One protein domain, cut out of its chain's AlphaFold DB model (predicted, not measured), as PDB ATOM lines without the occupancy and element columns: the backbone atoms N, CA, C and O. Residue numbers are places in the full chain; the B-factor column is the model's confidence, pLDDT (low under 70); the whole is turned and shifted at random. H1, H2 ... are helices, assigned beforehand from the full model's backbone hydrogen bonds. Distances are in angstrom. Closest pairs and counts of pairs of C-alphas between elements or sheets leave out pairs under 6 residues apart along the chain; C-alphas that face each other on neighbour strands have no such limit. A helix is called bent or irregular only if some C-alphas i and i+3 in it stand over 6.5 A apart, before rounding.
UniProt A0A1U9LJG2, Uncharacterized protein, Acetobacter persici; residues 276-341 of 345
ATOM      1  N   VAL A 276     194.245 192.510 146.981       92.31
ATOM      2  CA  VAL A 276     193.642 191.201 147.289       92.31
ATOM      3  C   VAL A 276     194.660 190.087 147.047       92.31
ATOM      4  O   VAL A 276     194.715 189.136 147.816       92.31
ATOM      5  N   GLU A 277     195.500 190.242 146.025       93.31
ATOM      6  CA  GLU A 277     196.542 189.285 145.686       93.31
ATOM      7  C   GLU A 277     197.608 189.150 146.783       93.31
ATOM      8  O   GLU A 277     197.846 188.033 147.247       93.31
ATOM      9  N   ALA A 278     198.202 190.259 147.240       92.31
ATOM     10  CA  ALA A 278     199.220 190.238 148.292       92.31
ATOM     11  C   ALA A 278     198.662 189.693 149.615       92.31
ATOM     12  O   ALA A 278     199.300 188.889 150.298       92.31
ATOM     13  N   ARG A 279     197.429 190.080 149.962       94.56
ATOM     14  CA  ARG A 279     196.731 189.569 151.152       94.56
ATOM     15  C   ARG A 279     196.430 188.079 151.049       94.56
ATOM     16  O   ARG A 279     196.658 187.346 152.011       94.56
ATOM     17  N   ALA A 280     195.936 187.619 149.901       93.06
ATOM     18  CA  ALA A 280     195.650 186.207 149.682       93.06
ATOM     19  C   ALA A 280     196.922 185.361 149.748       93.06
ATOM     20  O   ALA A 280     196.918 184.298 150.363       93.06
ATOM     21  N   GLU A 281     198.023 185.859 149.187       94.38
ATOM     22  CA  GLU A 281     199.325 185.211 149.285       94.38
ATOM     23  C   GLU A 281     199.819 185.119 150.734       94.38
ATOM     24  O   GLU A 281     200.234 184.043 151.168       94.38
ATOM     25  N   TYR A 282     199.714 186.205 151.508       94.31
ATOM     26  CA  TYR A 282     200.052 186.202 152.933       94.31
ATOM     27  C   TYR A 282     199.293 185.104 153.694       94.31
ATOM     28  O   TYR A 282     199.904 184.297 154.399       94.31
ATOM     29  N   TRP A 283     197.970 185.040 153.532       94.12
ATOM     30  CA  TRP A 283     197.144 184.049 154.223       94.12
ATOM     31  C   TRP A 283     197.388 182.623 153.731       94.12
ATOM     32  O   TRP A 283     197.402 181.706 154.549       94.12
ATOM     33  N   ALA A 284     197.640 182.426 152.436       92.88
ATOM     34  CA  ALA A 284     197.969 181.120 151.876       92.88
ATOM     35  C   ALA A 284     199.286 180.578 152.456       92.88
ATOM     36  O   ALA A 284     199.347 179.434 152.912       92.88
ATOM     37  N   ARG A 285     200.324 181.425 152.530       93.81
ATOM     38  CA  ARG A 285     201.601 181.071 153.171       93.81
ATOM     39  C   ARG A 285     201.429 180.816 154.663       93.81
ATOM     40  O   ARG A 285     201.998 179.858 155.173       93.81
ATOM     41  N   ARG A 286     200.597 181.601 155.351       92.81
ATOM     42  CA  ARG A 286     200.279 181.373 156.766       92.81
ATOM     43  C   ARG A 286     199.594 180.025 156.992       92.81
ATOM     44  O   ARG A 286     200.065 179.259 157.819       92.81
ATOM     45  N   GLN A 287     198.558 179.691 156.221       91.19
ATOM     46  CA  GLN A 287     197.901 178.379 156.302       91.19
ATOM     47  C   GLN A 287     198.861 177.226 155.985       91.19
ATOM     48  O   GLN A 287     198.755 176.141 156.556       91.19
ATOM     49  N   TRP A 288     199.800 177.433 155.060       93.12
ATOM     50  CA  TRP A 288     200.861 176.467 154.789       93.12
ATOM     51  C   TRP A 288     201.783 176.285 156.005       93.12
ATOM     52  O   TRP A 288     202.002 175.153 156.438       93.12
ATOM     53  N   SER A 289     202.266 177.384 156.596       90.81
ATOM     54  CA  SER A 289     203.106 177.353 157.799       90.81
ATOM     55  C   SER A 289     202.381 176.711 158.977       90.81
ATOM     56  O   SER A 289     202.957 175.844 159.622       90.81
ATOM     57  N   ASP A 290     201.120 177.066 159.222       89.88
ATOM     58  CA  ASP A 290     200.317 176.533 160.327       89.88
ATOM     59  C   ASP A 290     200.137 175.012 160.203       89.88
ATOM     60  O   ASP A 290     200.321 174.286 161.180       89.88
ATOM     61  N   ARG A 291     199.888 174.497 158.985       90.00
ATOM     62  CA  ARG A 291     199.852 173.046 158.719       90.00
ATOM     63  C   ARG A 291     201.188 172.376 159.044       90.00
ATOM     64  O   ARG A 291     201.207 171.311 159.654       90.00
ATOM     65  N   ARG A 292     202.311 172.991 158.659       91.38
ATOM     66  CA  ARG A 292     203.651 172.466 158.968       91.38
ATOM     67  C   ARG A 292     203.966 172.496 160.456       91.38
ATOM     68  O   ARG A 292     204.506 171.516 160.963       91.38
ATOM     69  N   PHE A 293     203.614 173.579 161.143       89.62
ATOM     70  CA  PHE A 293     203.760 173.681 162.590       89.62
ATOM     71  C   PHE A 293     202.943 172.614 163.300       89.62
ATOM     72  O   PHE A 293     203.474 171.962 164.188       89.62
ATOM     73  N   HIS A 294     201.703 172.380 162.871       88.62
ATOM     74  CA  HIS A 294     200.857 171.356 163.469       88.62
ATOM     75  C   HIS A 294     201.474 169.959 163.341       88.62
ATOM     76  O   HIS A 294     201.659 169.289 164.350       88.62
ATOM     77  N   VAL A 295     201.917 169.579 162.136       89.62
ATOM     78  CA  VAL A 295     202.617 168.303 161.908       89.62
ATOM     79  C   VAL A 295     203.889 168.203 162.754       89.62
ATOM     80  O   VAL A 295     204.192 167.145 163.297       89.62
ATOM     81  N   LEU A 296     204.655 169.289 162.883       87.69
ATOM     82  CA  LEU A 296     205.860 169.287 163.711       87.69
ATOM     83  C   LEU A 296     205.523 169.100 165.198       87.69
ATOM     84  O   LEU A 296     206.188 168.322 165.878       87.69
ATOM     85  N   SER A 297     204.489 169.783 165.687       87.25
ATOM     86  CA  SER A 297     204.014 169.682 167.069       87.25
ATOM     87  C   SER A 297     203.434 168.308 167.397       87.25
ATOM     88  O   SER A 297     203.638 167.834 168.504       87.25
ATOM     89  N   GLU A 298     202.758 167.644 166.459       90.50
ATOM     90  CA  GLU A 298     202.259 166.273 166.654       90.50
ATOM     91  C   GLU A 298     203.390 165.239 166.735       90.50
ATOM     92  O   GLU A 298     203.253 164.223 167.409       90.50
ATOM     93  N   ASN A 299     204.516 165.499 166.066       87.81
ATOM     94  CA  ASN A 299     205.665 164.590 166.028       87.81
ATOM     95  C   ASN A 299     206.722 164.880 167.103       87.81
ATOM     96  O   ASN A 299     207.730 164.175 167.171       87.81
ATOM     97  N   THR A 300     206.533 165.919 167.920       84.56
ATOM     98  CA  THR A 300     207.500 166.322 168.943       84.56
ATOM     99  C   THR A 300     206.811 166.356 170.304       84.56
ATOM    100  O   THR A 300     205.964 167.207 170.543       84.56
ATOM    101  N   ASP A 301     207.226 165.492 171.236       79.06
ATOM    102  CA  ASP A 301     206.711 165.484 172.622       79.06
ATOM    103  C   ASP A 301     207.074 166.763 173.418       79.06
ATOM    104  O   ASP A 301     206.635 166.963 174.551       79.06
ATOM    105  N   ALA A 302     207.893 167.643 172.834       82.06
ATOM    106  CA  ALA A 302     208.376 168.891 173.409       82.06
ATOM    107  C   ALA A 302     208.092 170.089 172.489       82.06
ATOM    108  O   ALA A 302     207.784 169.943 171.307       82.06
ATOM    109  N   GLN A 303     208.244 171.302 173.032       83.12
ATOM    110  CA  GLN A 303     208.161 172.538 172.251       83.12
ATOM    111  C   GLN A 303     209.137 172.498 171.057       83.12
ATOM    112  O   GLN A 303     210.319 172.198 171.264       83.12
ATOM    113  N   PRO A 304     208.682 172.814 169.828       83.56
ATOM    114  CA  PRO A 304     209.544 172.820 168.656       83.56
ATOM    115  C   PRO A 304     210.747 173.754 168.858       83.56
ATOM    116  O   PRO A 304     210.559 174.911 169.250       83.56
ATOM    117  N   PRO A 305     211.984 173.311 168.581       87.06
ATOM    118  CA  PRO A 305     213.145 174.183 168.671       87.06
ATOM    119  C   PRO A 305     213.021 175.355 167.691       87.06
ATOM    120  O   PRO A 305     212.589 175.201 166.547       87.06
ATOM    121  N   PHE A 306     213.457 176.536 168.130       85.50
ATOM    122  CA  PHE A 306     213.308 177.791 167.385       85.50
ATOM    123  C   PHE A 306     213.974 177.768 165.995       85.50
ATOM    124  O   PHE A 306     213.510 178.422 165.066       85.50
ATOM    125  N   SER A 307     215.024 176.964 165.809       90.00
ATOM    126  CA  SER A 307     215.656 176.746 164.501       90.00
ATOM    127  C   SER A 307     214.700 176.143 163.465       90.00
ATOM    128  O   SER A 307     214.735 176.541 162.302       90.00
ATOM    129  N   LEU A 308     213.809 175.234 163.878       88.25
ATOM    130  CA  LEU A 308     212.810 174.634 162.988       88.25
ATOM    131  C   LEU A 308     211.689 175.619 162.641       88.25
ATOM    132  O   LEU A 308     211.162 175.575 161.533       88.25
ATOM    133  N   VAL A 309     211.372 176.554 163.544       87.06
ATOM    134  CA  VAL A 309     210.428 177.652 163.273       87.06
ATOM    135  C   VAL A 309     210.933 178.495 162.098       87.06
ATOM    136  O   VAL A 309     210.192 178.730 161.145       87.06
ATOM    137  N   PHE A 310     212.209 178.898 162.116       88.31
ATOM    138  CA  PHE A 310     212.808 179.650 161.009       88.31
ATOM    139  C   PHE A 310     212.886 178.849 159.716       88.31
ATOM    140  O   PHE A 310     212.611 179.396 158.648       88.31
ATOM    141  N   GLN A 311     213.200 177.555 159.806       92.19
ATOM    142  CA  GLN A 311     213.197 176.685 158.638       92.19
ATOM    143  C   GLN A 311     211.809 176.642 157.981       92.19
ATOM    144  O   GLN A 311     211.709 176.827 156.771       92.19
ATOM    145  N   ILE A 312     210.733 176.478 158.762       90.81
ATOM    146  CA  ILE A 312     209.356 176.495 158.244       90.81
ATOM    147  C   ILE A 312     209.035 177.842 157.588       90.81
ATOM    148  O   ILE A 312     208.413 177.869 156.527       90.81
ATOM    149  N   ILE A 313     209.460 178.959 158.184       88.38
ATOM    150  CA  ILE A 313     209.261 180.295 157.602       88.38
ATOM    151  C   ILE A 313     209.973 180.410 156.246       88.38
ATOM    152  O   ILE A 313     209.396 180.935 155.292       88.38
ATOM    153  N   ASP A 314     211.201 179.909 156.126       91.69
ATOM    154  CA  ASP A 314     211.954 179.957 154.873       91.69
ATOM    155  C   ASP A 314     211.406 179.004 153.806       91.69
ATOM    156  O   ASP A 314     211.366 179.363 152.625       91.69
ATOM    157  N   GLU A 315     210.924 177.826 154.200       93.12
ATOM    158  CA  GLU A 315     210.208 176.923 153.299       93.12
ATOM    159  C   GLU A 315     208.902 177.560 152.812       93.12
ATOM    160  O   GLU A 315     208.612 177.530 151.615       93.12
ATOM    161  N   ALA A 316     208.158 178.227 153.698       91.25
ATOM    162  CA  ALA A 316     206.912 178.902 153.355       91.25
ATOM    163  C   ALA A 316     207.107 180.014 152.318       91.25
ATOM    164  O   ALA A 316     206.205 180.245 151.518       91.25
ATOM    165  N   LYS A 317     208.273 180.679 152.280       91.06
ATOM    166  CA  LYS A 317     208.621 181.670 151.239       91.06
ATOM    167  C   LYS A 317     208.786 181.042 149.851       91.06
ATOM    168  O   LYS A 317     208.584 181.724 148.851       91.06
ATOM    169  N   ARG A 318     209.163 179.761 149.778       94.19
ATOM    170  CA  ARG A 318     209.435 179.031 148.523       94.19
ATOM    171  C   ARG A 318     208.319 178.065 148.131       94.19
ATOM    172  O   ARG A 318     208.327 177.567 147.012       94.19
ATOM    173  N   ALA A 319     207.393 177.788 149.045       93.81
ATOM    174  CA  ALA A 319     206.266 176.903 148.806       93.81
ATOM    175  C   ALA A 319     205.376 177.432 147.673       93.81
ATOM    176  O   ALA A 319     205.081 178.632 147.608       93.81
ATOM    177  N   ASP A 320     204.928 176.516 146.813       95.38
ATOM    178  CA  ASP A 320     203.835 176.785 145.888       95.38
ATOM    179  C   ASP A 320     202.525 176.788 146.679       95.38
ATOM    180  O   ASP A 320     202.106 175.772 147.231       95.38
ATOM    181  N   VAL A 321     201.918 177.967 146.763       94.81
ATOM    182  CA  VAL A 321     200.653 178.220 147.461       94.81
ATOM    183  C   VAL A 321     199.591 178.748 146.496       94.81
ATOM    184  O   VAL A 321     198.651 179.426 146.908       94.81
ATOM    185  N   SER A 322     199.756 178.499 145.191       94.19
ATOM    186  CA  SER A 322     198.923 179.099 144.141       94.19
ATOM    187  C   SER A 322     197.450 178.704 144.260       94.19
ATOM    188  O   SER A 322     196.566 179.532 144.039       94.19
ATOM    189  N   LEU A 323     197.170 177.453 144.642       89.81
ATOM    190  CA  LEU A 323     195.804 176.965 144.825       89.81
ATOM    191  C   LEU A 323     195.113 177.672 145.999       89.81
ATOM    192  O   LEU A 323     194.044 178.256 145.820       89.81
ATOM    193  N   GLU A 324     195.737 177.658 147.178       90.62
ATOM    194  CA  GLU A 324     195.227 178.314 148.381       90.62
ATOM    195  C   GLU A 324     195.096 179.827 148.176       90.62
ATOM    196  O   GLU A 324     194.078 180.413 148.543       90.62
ATOM    197  N   LYS A 325     196.077 180.457 147.516       94.44
ATOM    198  CA  LYS A 325     196.039 181.879 147.145       94.44
ATOM    199  C   LYS A 325     194.792 182.191 146.318       94.44
ATOM    200  O   LYS A 325     194.070 183.127 146.653       94.44
ATOM    201  N   ASN A 326     194.487 181.396 145.291       91.06
ATOM    202  CA  ASN A 326     193.302 181.608 144.452       91.06
ATOM    203  C   ASN A 326     191.987 181.420 145.226       91.06
ATOM    204  O   ASN A 326     191.053 182.204 145.053       91.06
ATOM    205  N   GLN A 327     191.914 180.413 146.101       88.75
ATOM    206  CA  GLN A 327     190.733 180.161 146.936       88.75
ATOM    207  C   GLN A 327     190.483 181.299 147.935       88.75
ATOM    208  O   GLN A 327     189.350 181.754 148.087       88.75
ATOM    209  N   ILE A 328     191.540 181.795 148.580       90.56
ATOM    210  CA  ILE A 328     191.461 182.904 149.534       90.56
ATOM    211  C   ILE A 328     191.112 184.210 148.810       90.56
ATOM    212  O   ILE A 328     190.225 184.941 149.249       90.56
ATOM    213  N   ALA A 329     191.749 184.496 147.671       92.12
ATOM    214  CA  ALA A 329     191.481 185.702 146.887       92.12
ATOM    215  C   ALA A 329     190.004 185.830 146.474       92.12
ATOM    216  O   ALA A 329     189.487 186.943 146.404       92.12
ATOM    217  N   ALA A 330     189.314 184.708 146.243       89.19
ATOM    218  CA  ALA A 330     187.906 184.690 145.851       89.19
ATOM    219  C   ALA A 330     186.939 185.170 146.950       89.19
ATOM    220  O   ALA A 330     185.838 185.617 146.632       89.19
ATOM    221  N   VAL A 331     187.329 185.083 148.227       88.31
ATOM    222  CA  VAL A 331     186.470 185.448 149.371       88.31
ATOM    223  C   VAL A 331     186.881 186.752 150.050       88.31
ATOM    224  O   VAL A 331     186.083 187.348 150.776       88.31
ATOM    225  N   LEU A 332     188.113 187.215 149.829       88.06
ATOM    226  CA  LEU A 332     188.618 188.435 150.448       88.06
ATOM    227  C   LEU A 332     187.951 189.698 149.866       88.06
ATOM    228  O   LEU A 332     187.867 189.857 148.645       88.06
ATOM    229  N   PRO A 333     187.523 190.657 150.710       86.94
ATOM    230  CA  PRO A 333     186.920 191.894 150.229       86.94
ATOM    231  C   PRO A 333     187.970 192.791 149.568       86.94
ATOM    232  O   PRO A 333     189.119 192.875 150.018       86.94
ATOM    233  N   LYS A 334     187.564 193.538 148.538       87.00
ATOM    234  CA  LYS A 334     188.374 194.646 148.018       87.00
ATOM    235  C   LYS A 334     188.399 195.771 149.049       87.00
ATOM    236  O   LYS A 334     187.353 196.161 149.557       87.00
ATOM    237  N   ILE A 335     189.591 196.286 149.332       84.06
ATOM    238  CA  ILE A 335     189.786 197.428 150.226       84.06
ATOM    239  C   ILE A 335     190.138 198.619 149.349       84.06
ATOM    240  O   ILE A 335     191.191 198.648 148.718       84.06
ATOM    241  N   THR A 336     189.216 199.568 149.264       77.44
ATOM    242  CA  THR A 336     189.365 200.815 148.506       77.44
ATOM    243  C   THR A 336     189.106 202.010 149.418       77.44
ATOM    244  O   THR A 336     188.480 201.866 150.471       77.44
ATOM    245  N   ALA A 337     189.542 203.205 149.015       69.06
ATOM    246  CA  ALA A 337     189.165 204.437 149.712       69.06
ATOM    247  C   ALA A 337     187.630 204.578 149.816       69.06
ATOM    248  O   ALA A 337     187.110 204.971 150.856       69.06
ATOM    249  N   ASP A 338     186.897 204.132 148.792       64.62
ATOM    250  CA  ASP A 338     185.429 204.165 148.768       64.62
ATOM    251  C   ASP A 338     184.787 203.169 149.744       64.62
ATOM    252  O   ASP A 338     183.716 203.432 150.277       64.62
ATOM    253  N   SER A 339     185.451 202.046 150.048       64.00
ATOM    254  CA  SER A 339     184.979 201.086 151.062       64.00
ATOM    255  C   SER A 339     185.056 201.623 152.502       64.00
ATOM    256  O   SER A 339     184.517 201.015 153.429       64.00
ATOM    257  N   LEU A 340     185.736 202.761 152.689       62.59
ATOM    258  CA  LEU A 340     185.914 203.459 153.962       62.59
ATOM    259  C   LEU A 340     185.002 204.677 154.112       62.59
ATOM    260  O   LEU A 340     184.708 205.060 155.245       62.59
ATOM    261  N   ALA A 341     184.559 205.272 153.002       55.53
ATOM    262  CA  ALA A 341     183.552 206.315 153.031       55.53
ATOM    263  C   ALA A 341     182.262 205.695 153.577       55.53
ATOM    264  O   ALA A 341     181.693 204.779 152.985       55.53
TER     265      ALA A 341
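What this domain is: This is residues 276 to 341 of the 345 residues of an uncharacterized protein of Acetobacter persici (UniProt A0A1U9LJG2). One long helix, H1, is the backbone of an elongated, loosely built model: H2 folds back along the later part of H1 as the second arm of a helical hairpin, and the short H3 packs slantwise on the first part of H1. Beyond the start of H1 a tail sticks out with residues 336 to 341, and at the opposite end the turn out of H1 sticks out with residues 297 to 303. The printed part has 66 residues with three named helices, in the order H1, H2, H3, and no named strand, and its class is all helix. The whole is loose, with a radius of gyration of the C-alphas of 15.2 A, and its C-alphas span 50 by 23 by 18 A, a length to which the tail adds.

How they stand to each other: H1, residues 276 to 298, touches both other helices, each with a different part of its length. With residues 285 to 293 alone it touches H2, residues 306 to 318; the closest C-alphas are those of Arg 285 and Ala 316, 5.7 A apart. H1 and H2 run opposite ways at a steep tilt of 39 degrees and form a helical hairpin. With residues 276 to 284 alone H1 touches H3, residues 322 to 329; the closest C-alphas are those of Ala 280 and Lys 325, 5.0 A apart. H1 and H3 run opposite ways at a steep tilt of 62 degrees. H2 and H3 are apart, though they follow each other in the chain. In H1 and H3 every O i to N i+4 pair is within hydrogen-bond range, and in H2 8 of 9 are.

Where its parts are: H1 begins at C-alpha 276, at (193.642, 191.201, 147.289), and measures 32.7 A from first to last C-alpha. H2 begins at C-alpha 306, at (213.308, 177.791, 167.385), and measures 19.3 A. H3 is 10.3 A long and ends at C-alpha 329, at (191.481, 185.702, 146.887). No helix is bent.

The domain as a whole: The two C-alphas farthest apart are those of Asp 301 and Ala 341, 50.9 A. Without the stretches that stand free, residues 297 to 303 and 336 to 341, the body spans 38 by 19 by 16 A. The link from H1 to H2 is short, with 7 residues, and the link from H2 to H3 is tight, with 3. Residues 330 to 341 hold no named element. The printed part has no cut. The mean pLDDT of the printed part is 87.9, and residues 337 to 341 are under 70.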